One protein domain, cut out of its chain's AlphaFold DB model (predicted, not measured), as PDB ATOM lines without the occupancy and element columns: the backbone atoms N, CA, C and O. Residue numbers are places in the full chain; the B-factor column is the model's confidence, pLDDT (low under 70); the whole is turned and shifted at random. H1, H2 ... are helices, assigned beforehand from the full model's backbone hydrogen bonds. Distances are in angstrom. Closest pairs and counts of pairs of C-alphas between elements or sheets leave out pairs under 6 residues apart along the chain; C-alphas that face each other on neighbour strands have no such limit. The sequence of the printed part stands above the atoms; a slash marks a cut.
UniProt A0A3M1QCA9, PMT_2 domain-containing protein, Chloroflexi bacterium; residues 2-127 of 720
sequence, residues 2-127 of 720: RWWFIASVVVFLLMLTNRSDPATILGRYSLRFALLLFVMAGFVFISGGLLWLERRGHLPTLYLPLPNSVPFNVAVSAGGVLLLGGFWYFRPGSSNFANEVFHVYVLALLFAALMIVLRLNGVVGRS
ATOM      1  N   ARG A   2     112.191 139.913  84.205       91.06
ATOM      2  CA  ARG A   2     112.688 138.910  83.228       91.06
ATOM      3  C   ARG A   2     111.647 138.370  82.235       91.06
ATOM      4  O   ARG A   2     111.922 138.318  81.041       91.06
ATOM      5  N   TRP A   3     110.476 137.955  82.716       86.44
ATOM      6  CA  TRP A   3     109.439 137.365  81.861       86.44
ATOM      7  C   TRP A   3     108.819 138.371  80.892       86.44
ATOM      8  O   TRP A   3     108.531 138.008  79.756       86.44
ATOM      9  N   TRP A   4     108.684 139.635  81.303       89.50
ATOM     10  CA  TRP A   4     108.212 140.697  80.419       89.50
ATOM     11  C   TRP A   4     109.200 140.942  79.275       89.50
ATOM     12  O   TRP A   4     108.780 141.009  78.122       89.50
ATOM     13  N   PHE A   5     110.506 140.975  79.558       92.31
ATOM     14  CA  PHE A   5     111.522 141.082  78.509       92.31
ATOM     15  C   PHE A   5     111.447 139.917  77.513       92.31
ATOM     16  O   PHE A   5     111.381 140.147  76.309       92.31
ATOM     17  N   ILE A   6     111.362 138.673  78.004       89.94
ATOM     18  CA  ILE A   6     111.240 137.483  77.143       89.94
ATOM     19  C   ILE A   6     109.986 137.567  76.265       89.94
ATOM     20  O   ILE A   6     110.081 137.383  75.054       89.94
ATOM     21  N   ALA A   7     108.826 137.881  76.851       87.19
ATOM     22  CA  ALA A   7     107.582 138.029  76.101       87.19
ATOM     23  C   ALA A   7     107.699 139.123  75.029       87.19
ATOM     24  O   ALA A   7     107.291 138.912  73.892       87.19
ATOM     25  N   SER A   8     108.327 140.254  75.367       90.38
ATOM     26  CA  SER A   8     108.526 141.364  74.432       90.38
ATOM     27  C   SER A   8     109.398 140.954  73.245       90.38
ATOM     28  O   SER A   8     109.061 141.234  72.099       90.38
ATOM     29  N   VAL A   9     110.497 140.241  73.496       93.25
ATOM     30  CA  VAL A   9     111.378 139.745  72.430       93.25
ATOM     31  C   VAL A   9     110.643 138.748  71.535       93.25
ATOM     32  O   VAL A   9     110.725 138.858  70.316       93.25
ATOM     33  N   VAL A  10     109.887 137.807  72.110       89.69
ATOM     34  CA  VAL A  10     109.130 136.812  71.332       89.69
ATOM     35  C   VAL A  10     108.092 137.484  70.433       89.69
ATOM     36  O   VAL A  10     108.055 137.198  69.240       89.69
ATOM     37  N   VAL A  11     107.284 138.402  70.973       88.94
ATOM     38  CA  VAL A  11     106.265 139.125  70.192       88.94
ATOM     39  C   VAL A  11     106.920 139.967  69.099       88.94
ATOM     40  O   VAL A  11     106.489 139.909  67.949       88.94
ATOM     41  N   PHE A  12     108.006 140.678  69.416       91.94
ATOM     42  CA  PHE A  12     108.760 141.451  68.431       91.94
ATOM     43  C   PHE A  12     109.280 140.575  67.285       91.94
ATOM     44  O   PHE A  12     109.087 140.918  66.121       91.94
ATOM     45  N   LEU A  13     109.883 139.423  67.593       92.12
ATOM     46  CA  LEU A  13     110.389 138.496  66.578       92.12
ATOM     47  C   LEU A  13     109.262 137.914  65.715       92.12
ATOM     48  O   LEU A  13     109.423 137.835  64.500       92.12
ATOM     49  N   LEU A  14     108.116 137.560  66.309       88.06
ATOM     50  CA  LEU A  14     106.939 137.081  65.571       88.06
ATOM     51  C   LEU A  14     106.363 138.144  64.628       88.06
ATOM     52  O   LEU A  14     105.922 137.825  63.525       88.06
ATOM     53  N   MET A  15     106.359 139.411  65.046       88.56
ATOM     54  CA  MET A  15     105.956 140.512  64.173       88.56
ATOM     55  C   MET A  15     106.985 140.741  63.064       88.56
ATOM     56  O   MET A  15     106.612 140.918  61.906       88.56
ATOM     57  N   LEU A  16     108.279 140.701  63.391       90.75
ATOM     58  CA  LEU A  16     109.363 140.958  62.442       90.75
ATOM     59  C   LEU A  16     109.388 139.911  61.322       90.75
ATOM     60  O   LEU A  16     109.630 140.246  60.163       90.75
ATOM     61  N   THR A  17     109.091 138.648  61.628       89.44
ATOM     62  CA  THR A  17     109.036 137.582  60.619       89.44
ATOM     63  C   THR A  17     107.792 137.641  59.734       89.44
ATOM     64  O   THR A  17     107.747 136.953  58.712       89.44
ATOM     65  N   ASN A  18     106.818 138.498  60.033       85.38
ATOM     66  CA  ASN A  18     105.572 138.552  59.286       85.38
ATOM     67  C   ASN A  18     105.622 139.479  58.057       85.38
ATOM     68  O   ASN A  18     106.575 140.234  57.858       85.38
ATOM     69  N   ARG A  19     104.604 139.396  57.196       84.31
ATOM     70  CA  ARG A  19     104.375 140.313  56.067       84.31
ATOM     71  C   ARG A  19     102.978 140.907  56.212       84.31
ATOM     72  O   ARG A  19     102.068 140.232  56.691       84.31
ATOM     73  N   SER A  20     102.802 142.165  55.837       80.75
ATOM     74  CA  SER A  20     101.486 142.806  55.875       80.75
ATOM     75  C   SER A  20     101.138 143.402  54.526       80.75
ATOM     76  O   SER A  20     102.007 144.009  53.899       80.75
ATOM     77  N   ASP A  21      99.864 143.333  54.166       76.31
ATOM     78  CA  ASP A  21      99.352 143.887  52.921       76.31
ATOM     79  C   ASP A  21      98.563 145.184  53.185       76.31
ATOM     80  O   ASP A  21      97.729 145.207  54.094       76.31
ATOM     81  N   PRO A  22      98.824 146.277  52.436       81.44
ATOM     82  CA  PRO A  22      99.836 146.413  51.381       81.44
ATOM     83  C   PRO A  22     101.267 146.579  51.933       81.44
ATOM     84  O   PRO A  22     101.502 147.285  52.918       81.44
ATOM     85  N   ALA A  23     102.243 145.976  51.253       85.81
ATOM     86  CA  ALA A  23     103.649 145.987  51.651       85.81
ATOM     87  C   ALA A  23     104.390 147.220  51.088       85.81
ATOM     88  O   ALA A  23     104.974 147.173  50.009       85.81
ATOM     89  N   THR A  24     104.348 148.337  51.816       88.00
ATOM     90  CA  THR A  24     104.848 149.658  51.374       88.00
ATOM     91  C   THR A  24     106.265 149.973  51.862       88.00
ATOM     92  O   THR A  24     107.079 150.508  51.119       88.00
ATOM     93  N   ILE A  25     106.594 149.602  53.095       84.12
ATOM     94  CA  ILE A  25     107.898 149.792  53.730       84.12
ATOM     95  C   ILE A  25     108.742 148.534  53.522       84.12
ATOM     96  O   ILE A  25     108.338 147.428  53.896       84.12
ATOM     97  N   LEU A  26     109.925 148.711  52.920       90.06
ATOM     98  CA  LEU A  26     110.886 147.642  52.598       90.06
ATOM     99  C   LEU A  26     110.283 146.488  51.767       90.06
ATOM    100  O   LEU A  26     110.756 145.358  51.838       90.06
ATOM    101  N   GLY A  27     109.188 146.739  51.036       86.19
ATOM    102  CA  GLY A  27     108.457 145.711  50.283       86.19
ATOM    103  C   GLY A  27     107.825 144.605  51.145       86.19
ATOM    104  O   GLY A  27     107.372 143.586  50.608       86.19
ATOM    105  N   ARG A  28     107.775 144.784  52.477       86.31
ATOM    106  CA  ARG A  28     107.317 143.764  53.437       86.31
ATOM    107  C   ARG A  28     106.231 144.242  54.399       86.31
ATOM    108  O   ARG A  28     105.344 143.459  54.738       86.31
ATOM    109  N   TYR A  29     106.282 145.497  54.836       84.56
ATOM    110  CA  TYR A  29     105.401 146.007  55.887       84.56
ATOM    111  C   TYR A  29     104.544 147.165  55.385       84.56
ATOM    112  O   TYR A  29     104.978 147.963  54.568       84.56
ATOM    113  N   SER A  30     103.328 147.299  55.889       85.31
ATOM    114  CA  SER A  30     102.508 148.492  55.734       85.31
ATOM    115  C   SER A  30     103.011 149.558  56.704       85.31
ATOM    116  O   SER A  30     103.613 149.227  57.728       85.31
ATOM    117  N   LEU A  31     102.722 150.834  56.438       85.88
ATOM    118  CA  LEU A  31     103.047 151.920  57.370       85.88
ATOM    119  C   LEU A  31     102.510 151.654  58.787       85.88
ATOM    120  O   LEU A  31     103.223 151.839  59.771       85.88
ATOM    121  N   ARG A  32     101.275 151.146  58.883       81.19
ATOM    122  CA  ARG A  32     100.651 150.781  60.162       81.19
ATOM    123  C   ARG A  32     101.423 149.663  60.861       81.19
ATOM    124  O   ARG A  32     101.744 149.795  62.036       81.19
ATOM    125  N   PHE A  33     101.761 148.591  60.145       82.19
ATOM    126  CA  PHE A  33     102.502 147.465  60.717       82.19
ATOM    127  C   PHE A  33     103.920 147.863  61.152       82.19
ATOM    128  O   PHE A  33     104.380 147.442  62.211       82.19
ATOM    129  N   ALA A  34     104.599 148.717  60.381       86.81
ATOM    130  CA  ALA A  34     105.915 149.236  60.739       86.81
ATOM    131  C   ALA A  34     105.877 150.100  62.011       86.81
ATOM    132  O   ALA A  34     106.770 149.987  62.849       86.81
ATOM    133  N   LEU A  35     104.825 150.907  62.199       86.38
ATOM    134  CA  LEU A  35     104.619 151.650  63.443       86.38
ATOM    135  C   LEU A  35     104.435 150.700  64.636       86.38
ATOM    136  O   LEU A  35     105.055 150.906  65.678       86.38
ATOM    137  N   LEU A  36     103.643 149.631  64.483       84.75
ATOM    138  CA  LEU A  36     103.479 148.622  65.536       84.75
ATOM    139  C   LEU A  36     104.805 147.915  65.858       84.75
ATOM    140  O   LEU A  36     105.129 147.730  67.028       84.75
ATOM    141  N   LEU A  37     105.605 147.577  64.840       86.56
ATOM    142  CA  LEU A  37     106.956 147.030  65.018       86.56
ATOM    143  C   LEU A  37     107.870 147.983  65.795       86.56
ATOM    144  O   LEU A  37     108.592 147.538  66.685       86.56
ATOM    145  N   PHE A  38     107.829 149.280  65.486       91.31
ATOM    146  CA  PHE A  38     108.609 150.294  66.193       91.31
ATOM    147  C   PHE A  38     108.194 150.409  67.666       91.31
ATOM    148  O   PHE A  38     109.047 150.376  68.553       91.31
ATOM    149  N   VAL A  39     106.887 150.460  67.944       88.12
ATOM    150  CA  VAL A  39     106.350 150.445  69.317       88.12
ATOM    151  C   VAL A  39     106.797 149.181  70.058       88.12
ATOM    152  O   VAL A  39     107.244 149.250  71.204       88.12
ATOM    153  N   MET A  40     106.740 148.027  69.392       91.75
ATOM    154  CA  MET A  40     107.149 146.754  69.974       91.75
ATOM    155  C   MET A  40     108.658 146.687  70.255       91.75
ATOM    156  O   MET A  40     109.063 146.205  71.314       91.75
ATOM    157  N   ALA A  41     109.496 147.235  69.369       93.25
ATOM    158  CA  ALA A  41     110.923 147.415  69.630       93.25
ATOM    159  C   ALA A  41     111.149 148.303  70.866       93.25
ATOM    160  O   ALA A  41     111.960 147.965  71.729       93.25
ATOM    161  N   GLY A  42     110.373 149.382  71.008       92.75
ATOM    162  CA  GLY A  42     110.351 150.218  72.210       92.75
ATOM    163  C   GLY A  42     110.085 149.413  73.485       92.75
ATOM    164  O   GLY A  42     110.844 149.528  74.448       92.75
ATOM    165  N   PHE A  43     109.082 148.527  73.489       92.00
ATOM    166  CA  PHE A  43     108.823 147.635  74.626       92.00
ATOM    167  C   PHE A  43     109.991 146.687  74.933       92.00
ATOM    168  O   PHE A  43     110.290 146.452  76.108       92.00
ATOM    169  N   VAL A  44     110.684 146.163  73.916       93.38
ATOM    170  CA  VAL A  44     111.894 145.341  74.105       93.38
ATOM    171  C   VAL A  44     113.002 146.148  74.782       93.38
ATOM    172  O   VAL A  44     113.576 145.679  75.768       93.38
ATOM    173  N   PHE A  45     113.273 147.369  74.315       96.31
ATOM    174  CA  PHE A  45     114.295 148.232  74.912       96.31
ATOM    175  C   PHE A  45     113.938 148.652  76.341       96.31
ATOM    176  O   PHE A  45     114.787 148.560  77.226       96.31
ATOM    177  N   ILE A  46     112.685 149.041  76.595       92.75
ATOM    178  CA  ILE A  46     112.213 149.432  77.932       92.75
ATOM    179  C   ILE A  46     112.316 148.252  78.902       92.75
ATOM    180  O   ILE A  46     112.933 148.369  79.960       92.75
ATOM    181  N   SER A  47     111.753 147.096  78.549       93.94
ATOM    182  CA  SER A  47     111.775 145.917  79.423       93.94
ATOM    183  C   SER A  47     113.195 145.374  79.637       93.94
ATOM    184  O   SER A  47     113.521 144.938  80.743       93.94
ATOM    185  N   GLY A  48     114.065 145.454  78.623       94.81
ATOM    186  CA  GLY A  48     115.485 145.105  78.717       94.81
ATOM    187  C   GLY A  48     116.269 146.063  79.614       94.81
ATOM    188  O   GLY A  48     117.022 145.613  80.478       94.81
ATOM    189  N   GLY A  49     116.038 147.370  79.475       95.69
ATOM    190  CA  GLY A  49     116.620 148.404  80.331       95.69
ATOM    191  C   GLY A  49     116.189 148.257  81.789       95.69
ATOM    192  O   GLY A  49     117.032 148.255  82.682       95.69
ATOM    193  N   LEU A  50     114.896 148.028  82.043       92.88
ATOM    194  CA  LEU A  50     114.376 147.786  83.393       92.88
ATOM    195  C   LEU A  50     114.931 146.499  84.009       92.88
ATOM    196  O   LEU A  50     115.275 146.494  85.185       92.88
ATOM    197  N   LEU A  51     115.064 145.420  83.232       94.44
ATOM    198  CA  LEU A  51     115.709 144.184  83.690       94.44
ATOM    199  C   LEU A  51     117.195 144.395  84.013       94.44
ATOM    200  O   LEU A  51     117.714 143.814  84.967       94.44
ATOM    201  N   TRP A  52     117.893 145.206  83.220       96.56
ATOM    202  CA  TRP A  52     119.288 145.554  83.472       96.56
ATOM    203  C   TRP A  52     119.439 146.394  84.748       96.56
ATOM    204  O   TRP A  52     120.274 146.064  85.591       96.56
ATOM    205  N   LEU A  53     118.585 147.406  84.940       94.94
ATOM    206  CA  LEU A  53     118.533 148.212  86.165       94.94
ATOM    207  C   LEU A  53     118.180 147.363  87.396       94.94
ATOM    208  O   LEU A  53     118.825 147.511  88.430       94.94
ATOM    209  N   GLU A  54     117.221 146.435  87.272       93.25
ATOM    210  CA  GLU A  54     116.837 145.467  88.317       93.25
ATOM    211  C   GLU A  54     118.054 144.666  88.784       93.25
ATOM    212  O   GLU A  54     118.352 144.612  89.973       93.25
ATOM    213  N   ARG A  55     118.815 144.100  87.839       94.38
ATOM    214  CA  ARG A  55     120.019 143.306  88.132       94.38
ATOM    215  C   ARG A  55     121.151 144.114  88.756       94.38
ATOM    216  O   ARG A  55     122.005 143.534  89.417       94.38
ATOM    217  N   ARG A  56     121.185 145.423  88.517       96.31
ATOM    218  CA  ARG A  56     122.166 146.340  89.106       96.31
ATOM    219  C   ARG A  56     121.709 146.930  90.442       96.31
ATOM    220  O   ARG A  56     122.481 147.661  91.045       96.31
ATOM    221  N   GLY A  57     120.484 146.643  90.893       93.62
ATOM    222  CA  GLY A  57     119.917 147.262  92.094       93.62
ATOM    223  C   GLY A  57     119.629 148.760  91.935       93.62
ATOM    224  O   GLY A  57     119.490 149.460  92.928       93.62
ATOM    225  N   HIS A  58     119.541 149.259  90.698       95.06
ATOM    226  CA  HIS A  58     119.310 150.676  90.390       95.06
ATOM    227  C   HIS A  58     117.842 150.998  90.078       95.06
ATOM    228  O   HIS A  58     117.547 152.096  89.610       95.06
ATOM    229  N   LEU A  59     116.911 150.058  90.270       89.69
ATOM    230  CA  LEU A  59     115.491 150.372  90.121       89.69
ATOM    231  C   LEU A  59     115.053 151.277  91.281       89.69
ATOM    232  O   LEU A  59     115.111 150.831  92.428       89.69
ATOM    233  N   PRO A  60     114.602 152.518  91.016       85.81
ATOM    234  CA  PRO A  60     114.113 153.383  92.075       85.81
ATOM    235  C   PRO A  60     112.856 152.774  92.700       85.81
ATOM    236  O   PRO A  60     111.943 152.327  92.000       85.81
ATOM    237  N   THR A  61     112.790 152.786  94.028       83.31
ATOM    238  CA  THR A  61     111.561 152.516  94.772       83.31
ATOM    239  C   THR A  61     110.610 153.694  94.584       83.31
ATOM    240  O   THR A  61     110.640 154.682  95.312       83.31
ATOM    241  N   LEU A  62     109.766 153.605  93.558       79.06
ATOM    242  CA  LEU A  62     108.699 154.569  93.314       79.06
ATOM    243  C   LEU A  62     107.609 154.405  94.377       79.06
ATOM    244  O   LEU A  62     106.813 153.468  94.328       79.06
ATOM    245  N   TYR A  63     107.574 155.334  95.332       82.12
ATOM    246  CA  TYR A  63     106.439 155.504  96.229       82.12
ATOM    247  C   TYR A  63     105.443 156.468  95.581       82.12
ATOM    248  O   TYR A  63     105.662 157.676  95.538       82.12
ATOM    249  N   LEU A  64     104.362 155.919  95.032       83.25
ATOM    250  CA  LEU A  64     103.244 156.685  94.489       83.25
ATOM    251  C   LEU A  64     102.102 156.656  95.514       83.25
ATOM    252  O   LEU A  64     101.432 155.626  95.621       83.25
ATOM    253  N   PRO A  65     101.866 157.738  96.282       86.81
ATOM    254  CA  PRO A  65     100.707 157.814  97.161       86.81
ATOM    255  C   PRO A  65      99.442 157.930  96.302       86.81
ATOM    256  O   PRO A  65      99.136 158.989  95.755       86.81
ATOM    257  N   LEU A  66      98.718 156.823  96.146       90.44
ATOM    258  CA  LEU A  66      97.442 156.800  95.433       90.44
ATOM    259  C   LEU A  66      96.289 157.102  96.407       90.44
ATOM    260  O   LEU A  66      96.299 156.593  97.531       90.44
ATOM    261  N   PRO A  67      95.278 157.898  96.009       90.88
ATOM    262  CA  PRO A  67      94.108 158.140  96.845       90.88
ATOM    263  C   PRO A  67      93.366 156.840  97.172       90.88
ATOM    264  O   PRO A  67      92.843 156.162  96.291       90.88
ATOM    265  N   ASN A  68      93.231 156.523  98.455       86.31
ATOM    266  CA  ASN A  68      92.488 155.350  98.915       86.31
ATOM    267  C   ASN A  68      90.998 155.672  99.138       86.31
ATOM    268  O   ASN A  68      90.447 155.439 100.213       86.31
ATOM    269  N   SER A  69      90.346 156.267  98.136       88.75
ATOM    270  CA  SER A  69      88.922 156.620  98.191       88.75
ATOM    271  C   SER A  69      88.096 155.731  97.257       88.75
ATOM    272  O   SER A  69      88.566 155.319  96.196       88.75
ATOM    273  N   VAL A  70      86.843 155.436  97.628       84.75
ATOM    274  CA  VAL A  70      85.925 154.646  96.784       84.75
ATOM    275  C   VAL A  70      85.741 155.263  95.387       84.75
ATOM    276  O   VAL A  70      85.865 154.514  94.418       84.75
ATOM    277  N   PRO A  71      85.535 156.590  95.229       89.62
ATOM    278  CA  PRO A  71      85.409 157.201  93.904       89.62
ATOM    279  C   PRO A  71      86.651 156.997  93.034       89.62
ATOM    280  O   PRO A  71      86.523 156.676  91.856       89.62
ATOM    281  N   PHE A  72      87.850 157.114  93.615       89.31
ATOM    282  CA  PHE A  72      89.095 156.858  92.894       89.31
ATOM    283  C   PHE A  72      89.187 155.398  92.433       89.31
ATOM    284  O   PHE A  72      89.513 155.134  91.279       89.31
ATOM    285  N   ASN A  73      88.832 154.444  93.295       85.94
ATOM    286  CA  ASN A  73      88.868 153.017  92.965       85.94
ATOM    287  C   ASN A  73      87.891 152.648  91.851       85.94
ATOM    288  O   ASN A  73      88.249 151.893  90.943       85.94
ATOM    289  N   VAL A  74      86.679 153.204  91.904       86.81
ATOM    290  CA  VAL A  74      85.675 153.063  90.844       86.81
ATOM    291  C   VAL A  74      86.198 153.671  89.547       86.81
ATOM    292  O   VAL A  74      86.158 153.001  88.520       86.81
ATOM    293  N   ALA A  75      86.748 154.888  89.586       90.56
ATOM    294  CA  ALA A  75      87.275 155.567  88.404       90.56
ATOM    295  C   ALA A  75      88.439 154.801  87.756       90.56
ATOM    296  O   ALA A  75      88.443 154.614  86.542       90.56
ATOM    297  N   VAL A  76      89.393 154.299  88.548       89.81
ATOM    298  CA  VAL A  76      90.514 153.486  88.049       89.81
ATOM    299  C   VAL A  76      90.020 152.161  87.473       89.81
ATOM    300  O   VAL A  76      90.451 151.769  86.393       89.81
ATOM    301  N   SER A  77      89.100 151.479  88.159       86.75
ATOM    302  CA  SER A  77      88.564 150.189  87.706       86.75
ATOM    303  C   SER A  77      87.755 150.343  86.416       86.75
ATOM    304  O   SER A  77      88.031 149.661  85.432       86.75
ATOM    305  N   ALA A  78      86.792 151.267  86.396       88.19
ATOM    306  CA  ALA A  78      85.947 151.527  85.235       88.19
ATOM    307  C   ALA A  78      86.759 152.101  84.069       88.19
ATOM    308  O   ALA A  78      86.666 151.596  82.954       88.19
ATOM    309  N   GLY A  79      87.608 153.100  84.324       89.75
ATOM    310  CA  GLY A  79      88.488 153.688  83.317       89.75
ATOM    311  C   GLY A  79      89.473 152.673  82.739       89.75
ATOM    312  O   GLY A  79      89.670 152.638  81.531       89.75
ATOM    313  N   GLY A  80      90.031 151.790  83.571       89.19
ATOM    314  CA  GLY A  80      90.905 150.704  83.134       89.19
ATOM    315  C   GLY A  80      90.188 149.668  82.267       89.19
ATOM    316  O   GLY A  80      90.696 149.299  81.212       89.19
ATOM    317  N   VAL A  81      88.988 149.233  82.660       88.06
ATOM    318  CA  VAL A  81      88.158 148.320  81.853       88.06
ATOM    319  C   VAL A  81      87.774 148.959  80.516       88.06
ATOM    320  O   VAL A  81      87.907 148.319  79.473       88.06
ATOM    321  N   LEU A  82      87.337 150.222  80.529       87.38
ATOM    322  CA  LEU A  82      87.007 150.971  79.314       87.38
ATOM    323  C   LEU A  82      88.230 151.151  78.415       87.38
ATOM    324  O   LEU A  82      88.107 151.025  77.203       87.38
ATOM    325  N   LEU A  83      89.411 151.387  78.991       88.88
ATOM    326  CA  LEU A  83      90.664 151.465  78.246       88.88
ATOM    327  C   LEU A  83      91.006 150.125  77.583       88.88
ATOM    328  O   LEU A  83      91.405 150.119  76.425       88.88
ATOM    329  N   LEU A  84      90.826 148.999  78.280       88.00
ATOM    330  CA  LEU A  84      91.060 147.660  77.726       88.00
ATOM    331  C   LEU A  84      90.093 147.341  76.577       88.00
ATOM    332  O   LEU A  84      90.531 146.936  75.500       88.00
ATOM    333  N   GLY A  85      88.791 147.558  76.789       82.38
ATOM    334  CA  GLY A  85      87.764 147.345  75.767       82.38
ATOM    335  C   GLY A  85      87.919 148.294  74.579       82.38
ATOM    336  O   GLY A  85      87.877 147.860  73.432       82.38
ATOM    337  N   GLY A  86      88.178 149.576  74.846       80.88
ATOM    338  CA  GLY A  86      88.437 150.593  73.831       80.88
ATOM    339  C   GLY A  86      89.700 150.295  73.029       80.88
ATOM    340  O   GLY A  86      89.661 150.352  71.804       80.88
ATOM    341  N   PHE A  87      90.796 149.898  73.683       88.38
ATOM    342  CA  PHE A  87      92.010 149.459  72.994       88.38
ATOM    343  C   PHE A  87      91.719 148.292  72.047       88.38
ATOM    344  O   PHE A  87      92.156 148.328  70.899       88.38
ATOM    345  N   TRP A  88      90.962 147.282  72.492       85.56
ATOM    346  CA  TRP A  88      90.613 146.151  71.633       85.56
ATOM    347  C   TRP A  88      89.683 146.548  70.482       85.56
ATOM    348  O   TRP A  88      89.884 146.108  69.357       85.56
ATOM    349  N   TYR A  89      88.693 147.403  70.733       79.88
ATOM    350  CA  TYR A  89      87.734 147.840  69.718       79.88
ATOM    351  C   TYR A  89      88.371 148.737  68.648       79.88
ATOM    352  O   TYR A  89      88.129 148.557  67.458       79.88
ATOM    353  N   PHE A  90      89.210 149.692  69.056       78.94
ATOM    354  CA  PHE A  90      89.853 150.651  68.151       78.94
ATOM    355  C   PHE A  90      91.165 150.146  67.551       78.94
ATOM    356  O   PHE A  90      91.816 150.875  66.794       78.94
ATOM    357  N   ARG A  91      91.591 148.918  67.874       79.94
ATOM    358  CA  ARG A  91      92.810 148.359  67.288       79.94
ATOM    359  C   ARG A  91      92.671 148.286  65.764       79.94
ATOM    360  O   ARG A  91      91.588 148.000  65.250       79.94
ATOM    361  N   PRO A  92      93.757 148.496  65.009       69.56
ATOM    362  CA  PRO A  92      93.717 148.320  63.568       69.56
ATOM    363  C   PRO A  92      93.289 146.892  63.220       69.56
ATOM    364  O   PRO A  92      93.920 145.923  63.652       69.56
ATOM    365  N   GLY A  93      92.236 146.776  62.410       64.12
ATOM    366  CA  GLY A  93      91.785 145.496  61.890       64.12
ATOM    367  C   GLY A  93      92.921 144.771  61.172       64.12
ATOM    368  O   GLY A  93      93.560 145.336  60.283       64.12
ATOM    369  N   SER A  94      93.203 143.533  61.566       66.00
ATOM    370  CA  SER A  94      94.246 142.720  60.952       66.00
ATOM    371  C   SER A  94      93.813 141.267  60.878       66.00
ATOM    372  O   SER A  94      93.568 140.637  61.899       66.00
ATOM    373  N   SER A  95      93.823 140.695  59.676       65.88
ATOM    374  CA  SER A  95      93.705 139.245  59.485       65.88
ATOM    375  C   SER A  95      94.993 138.482  59.822       65.88
ATOM    376  O   SER A  95      95.051 137.265  59.679       65.88
ATOM    377  N   ASN A  96      96.056 139.188  60.207       73.88
ATOM    378  CA  ASN A  96      97.349 138.608  60.520       73.88
ATOM    379  C   ASN A  96      97.452 138.212  62.002       73.88
ATOM    380  O   ASN A  96      97.364 139.070  62.884       73.88
ATOM    381  N   PHE A  97      97.726 136.930  62.254       75.94
ATOM    382  CA  PHE A  97      97.906 136.351  63.587       75.94
ATOM    383  C   PHE A  97      98.971 137.064  64.440       75.94
ATOM    384  O   PHE A  97      98.777 137.217  65.642       75.94
ATOM    385  N   ALA A  98     100.074 137.560  63.863       77.81
ATOM    386  CA  ALA A  98     101.095 138.253  64.663       77.81
ATOM    387  C   ALA A  98     100.605 139.590  65.235       77.81
ATOM    388  O   ALA A  98     100.993 139.953  66.345       77.81
ATOM    389  N   ASN A  99      99.726 140.301  64.522       78.44
ATOM    390  CA  ASN A  99      99.106 141.513  65.062       78.44
ATOM    391  C   ASN A  99      98.161 141.178  66.213       78.44
ATOM    392  O   ASN A  99      98.138 141.890  67.206       78.44
ATOM    393  N   GLU A 100      97.421 140.073  66.113       79.06
ATOM    394  CA  GLU A 100      96.553 139.595  67.194       79.06
ATOM    395  C   GLU A 100      97.372 139.246  68.446       79.06
ATOM    396  O   GLU A 100      97.037 139.683  69.546       79.06
ATOM    397  N   VAL A 101      98.512 138.564  68.281       81.06
ATOM    398  CA  VAL A 101      99.463 138.299  69.375       81.06
ATOM    399  C   VAL A 101      99.997 139.601  69.988       81.06
ATOM    400  O   VAL A 101     100.057 139.716  71.212       81.06
ATOM    401  N   PHE A 102     100.343 140.598  69.169       83.62
ATOM    402  CA  PHE A 102     100.757 141.919  69.647       83.62
ATOM    403  C   PHE A 102      99.647 142.632  70.428       83.62
ATOM    404  O   PHE A 102      99.893 143.142  71.520       83.62
ATOM    405  N   HIS A 103      98.413 142.634  69.920       84.50
ATOM    406  CA  HIS A 103      97.280 143.248  70.607       84.50
ATOM    407  C   HIS A 103      97.017 142.571  71.952       84.50
ATOM    408  O   HIS A 103      96.831 143.263  72.949       84.50
ATOM    409  N   VAL A 104      97.072 141.239  72.022       84.44
ATOM    410  CA  VAL A 104      96.921 140.525  73.297       84.44
ATOM    411  C   VAL A 104      98.082 140.819  74.244       84.44
ATOM    412  O   VAL A 104      97.862 140.968  75.444       84.44
ATOM    413  N   TYR A 105      99.304 140.967  73.733       86.38
ATOM    414  CA  TYR A 105     100.442 141.402  74.539       86.38
ATOM    415  C   TYR A 105     100.214 142.795  75.147       86.38
ATOM    416  O   TYR A 105     100.367 142.960  76.357       86.38
ATOM    417  N   VAL A 106      99.789 143.781  74.351       87.25
ATOM    418  CA  VAL A 106      99.489 145.134  74.853       87.25
ATOM    419  C   VAL A 106      98.327 145.101  75.843       87.25
ATOM    420  O   VAL A 106      98.415 145.707  76.908       87.25
ATOM    421  N   LEU A 107      97.274 144.338  75.549       87.94
ATOM    422  CA  LEU A 107      96.139 144.137  76.447       87.94
ATOM    423  C   LEU A 107      96.588 143.541  77.790       87.94
ATOM    424  O   LEU A 107      96.173 144.016  78.845       87.94
ATOM    425  N   ALA A 108      97.484 142.550  77.769       84.88
ATOM    426  CA  ALA A 108      98.053 141.956  78.972       84.88
ATOM    427  C   ALA A 108      98.900 142.960  79.772       84.88
ATOM    428  O   ALA A 108      98.852 142.938  81.002       84.88
ATOM    429  N   LEU A 109      99.634 143.862  79.108       87.75
ATOM    430  CA  LEU A 109     100.367 144.941  79.779       87.75
ATOM    431  C   LEU A 109      99.437 145.976  80.408       87.75
ATOM    432  O   LEU A 109      99.648 146.344  81.560       87.75
ATOM    433  N   LEU A 110      98.412 146.424  79.682       88.75
ATOM    434  CA  LEU A 110      97.405 147.351  80.198       88.75
ATOM    435  C   LEU A 110      96.683 146.745  81.404       88.75
ATOM    436  O   LEU A 110      96.515 147.403  82.430       88.75
ATOM    437  N   PHE A 111      96.327 145.462  81.313       88.06
ATOM    438  CA  PHE A 111      95.709 144.728  82.406       88.06
ATOM    439  C   PHE A 111      96.662 144.606  83.600       88.06
ATOM    440  O   PHE A 111      96.279 144.905  84.727       88.06
ATOM    441  N   ALA A 112      97.929 144.243  83.376       87.00
ATOM    442  CA  ALA A 112      98.928 144.178  84.439       87.00
ATOM    443  C   ALA A 112      99.151 145.543  85.109       87.00
ATOM    444  O   ALA A 112      99.216 145.607  86.335       87.00
ATOM    445  N   ALA A 113      99.221 146.629  84.335       87.88
ATOM    446  CA  ALA A 113      99.348 147.989  84.852       87.88
ATOM    447  C   ALA A 113      98.145 148.365  85.727       87.88
ATOM    448  O   ALA A 113      98.333 148.826  86.852       87.88
ATOM    449  N   LEU A 114      96.923 148.084  85.264       90.12
ATOM    450  CA  LEU A 114      95.698 148.277  86.040       90.12
ATOM    451  C   LEU A 114      95.745 147.498  87.363       90.12
ATOM    452  O   LEU A 114      95.514 148.066  88.431       90.12
ATOM    453  N   MET A 115      96.117 146.219  87.313       86.56
ATOM    454  CA  MET A 115      96.236 145.384  88.509       86.56
ATOM    455  C   MET A 115      97.318 145.883  89.474       86.56
ATOM    456  O   MET A 115      97.120 145.822  90.687       86.56
ATOM    457  N   ILE A 116      98.439 146.407  88.966       87.38
ATOM    458  CA  ILE A 116      99.493 147.026  89.781       87.38
ATOM    459  C   ILE A 116      98.958 148.276  90.479       87.38
ATOM    460  O   ILE A 116      99.130 148.389  91.688       87.38
ATOM    461  N   VAL A 117      98.274 149.178  89.768       87.50
ATOM    462  CA  VAL A 117      97.697 150.401  90.358       87.50
ATOM    463  C   VAL A 117      96.726 150.052  91.482       87.50
ATOM    464  O   VAL A 117      96.834 150.577  92.591       87.50
ATOM    465  N   LEU A 118      95.813 149.112  91.236       86.62
ATOM    466  CA  LEU A 118      94.852 148.683  92.249       86.62
ATOM    467  C   LEU A 118      95.558 148.019  93.446       86.62
ATOM    468  O   LEU A 118      95.125 148.187  94.592       86.62
ATOM    469  N   ARG A 119      96.624 147.241  93.198       86.19
ATOM    470  CA  ARG A 119      97.397 146.559  94.247       86.19
ATOM    471  C   ARG A 119      98.155 147.561  95.106       86.19
ATOM    472  O   ARG A 119      98.124 147.432  96.324       86.19
ATOM    473  N   LEU A 120      98.788 148.559  94.489       86.31
ATOM    474  CA  LEU A 120      99.478 149.645  95.188       86.31
ATOM    475  C   LEU A 120      98.516 150.463  96.059       86.31
ATOM    476  O   LEU A 120      98.919 150.951  97.108       86.31
ATOM    477  N   ASN A 121      97.236 150.545  95.683       86.31
ATOM    478  CA  ASN A 121      96.199 151.172  96.506       86.31
ATOM    479  C   ASN A 121      95.642 150.250  97.623       86.31
ATOM    480  O   ASN A 121      94.808 150.652  98.434       86.31
ATOM    481  N   GLY A 122      96.050 148.977  97.669       83.88
ATOM    482  CA  GLY A 122      95.557 148.001  98.648       83.88
ATOM    483  C   GLY A 122      94.066 147.671  98.501       83.88
ATOM    484  O   GLY A 122      93.414 147.293  99.474       83.88
ATOM    485  N   VAL A 123      93.501 147.869  97.307       85.81
ATOM    486  CA  VAL A 123      92.056 147.727  97.038       85.81
ATOM    487  C   VAL A 123      91.724 146.358  96.474       85.81
ATOM    488  O   VAL A 123      90.650 145.828  96.726       85.81
ATOM    489  N   VAL A 124      92.663 145.769  95.745       84.81
ATOM    490  CA  VAL A 124      92.468 144.536  94.980       84.81
ATOM    491  C   VAL A 124      91.898 143.382  95.807       84.81
ATOM    492  O   VAL A 124      90.986 142.709  95.337       84.81
ATOM    493  N   GLY A 125      92.411 143.169  97.021       80.31
ATOM    494  CA  GLY A 125      91.950 142.107  97.923       80.31
ATOM    495  C   GLY A 125      90.730 142.480  98.770       80.31
ATOM    496  O   GLY A 125      90.253 141.654  99.541       80.31
ATOM    497  N   ARG A 126      90.213 143.713  98.668       85.12
ATOM    498  CA  ARG A 126      89.034 144.128  99.439       85.12
ATOM    499  C   ARG A 126      87.779 143.502  98.855       85.12
ATOM    500  O   ARG A 126      87.627 143.411  97.634       85.12
ATOM    501  N   SER A 127      86.863 143.135  99.745       83.56
ATOM    502  CA  SER A 127      85.526 142.705  99.371       83.56
ATOM    503  C   SER A 127      84.804 143.808  98.601       83.56
ATOM    504  O   SER A 127      84.849 144.994  98.938       83.56
TER     505      SER A 127
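Overview. This is residues 2 to 127 of the 720 residues of the protein "PMT_2 domain-containing protein" of Chloroflexi bacterium (UniProt A0A3M1QCA9). The longest helix, H2, makes a hairpin with H1, a second hairpin is made by H4 and H3, and the two hairpins form a flat fan with H4 between H3 and the pair H1 and H2. They meet at the narrow end, where residues 11 to 15 of H1 pack on residues 98 to 105 of H4, and the unnamed stretch 56 to 69 runs across the wide end from H2 to H3. The printed part has 126 residues with four named helices, H1, H2, H3 and H4 in chain order, and no named strand; the class is all helix. It is loose, with a radius of gyration of the C-alphas of 17.4 A, and spans 52 by 38 by 19 A.

Along the chain. H2, residues 31 to 55, measures 36.2 A from first to last C-alpha. H1, residues 2 to 16, measures 21.1 A and begins at C-alpha 2, (112.688, 138.910, 83.228). H4, residues 97 to 120, measures 34.3 A and ends at C-alpha 120, (99.478, 149.645, 95.188). H3, residues 70 to 90, measures 29.2 A.

Arrangement. H2 and H1 touch as a helical hairpin, opposite ways at a shallow tilt of 22 degrees; their closest C-alphas, of Ser 47 and Phe 5, are 4.9 A apart. H1 touches H4 at a shallow tilt of 25 degrees, opposite ways, the closest C-alphas being those of Met 15 and Ala 98, 5.4 A apart. H2 and H4 are near each other, with 10 pairs of C-alphas within 10 A. H1, H2 and H4 form a bundle of three helices, a group in which H1 touches both H2 and H4 at shallow tilts of 22 and 25 degrees. H4 and H3, a helical hairpin, touch at a shallow tilt of 4 degrees, opposite ways, closest at the C-alphas of Leu 114 and Gly 80, 6.1 A. H3 is apart from H1 and H2. In H1, H2, H3 and H4 every O i to N i+4 pair is within hydrogen-bond range.

Size, cuts and confidence. The C-alphas of Gly 27 and Ser 127, the two farthest apart, are separated by 54.3 A. The printed part has no cut. The links H1 to H2 and H2 to H3 are long, 14 residues each, and the link H3 to H4, 6 residues, is short. The mean pLDDT of the printed part is 86.6, and residues 92 to 95 are under 70.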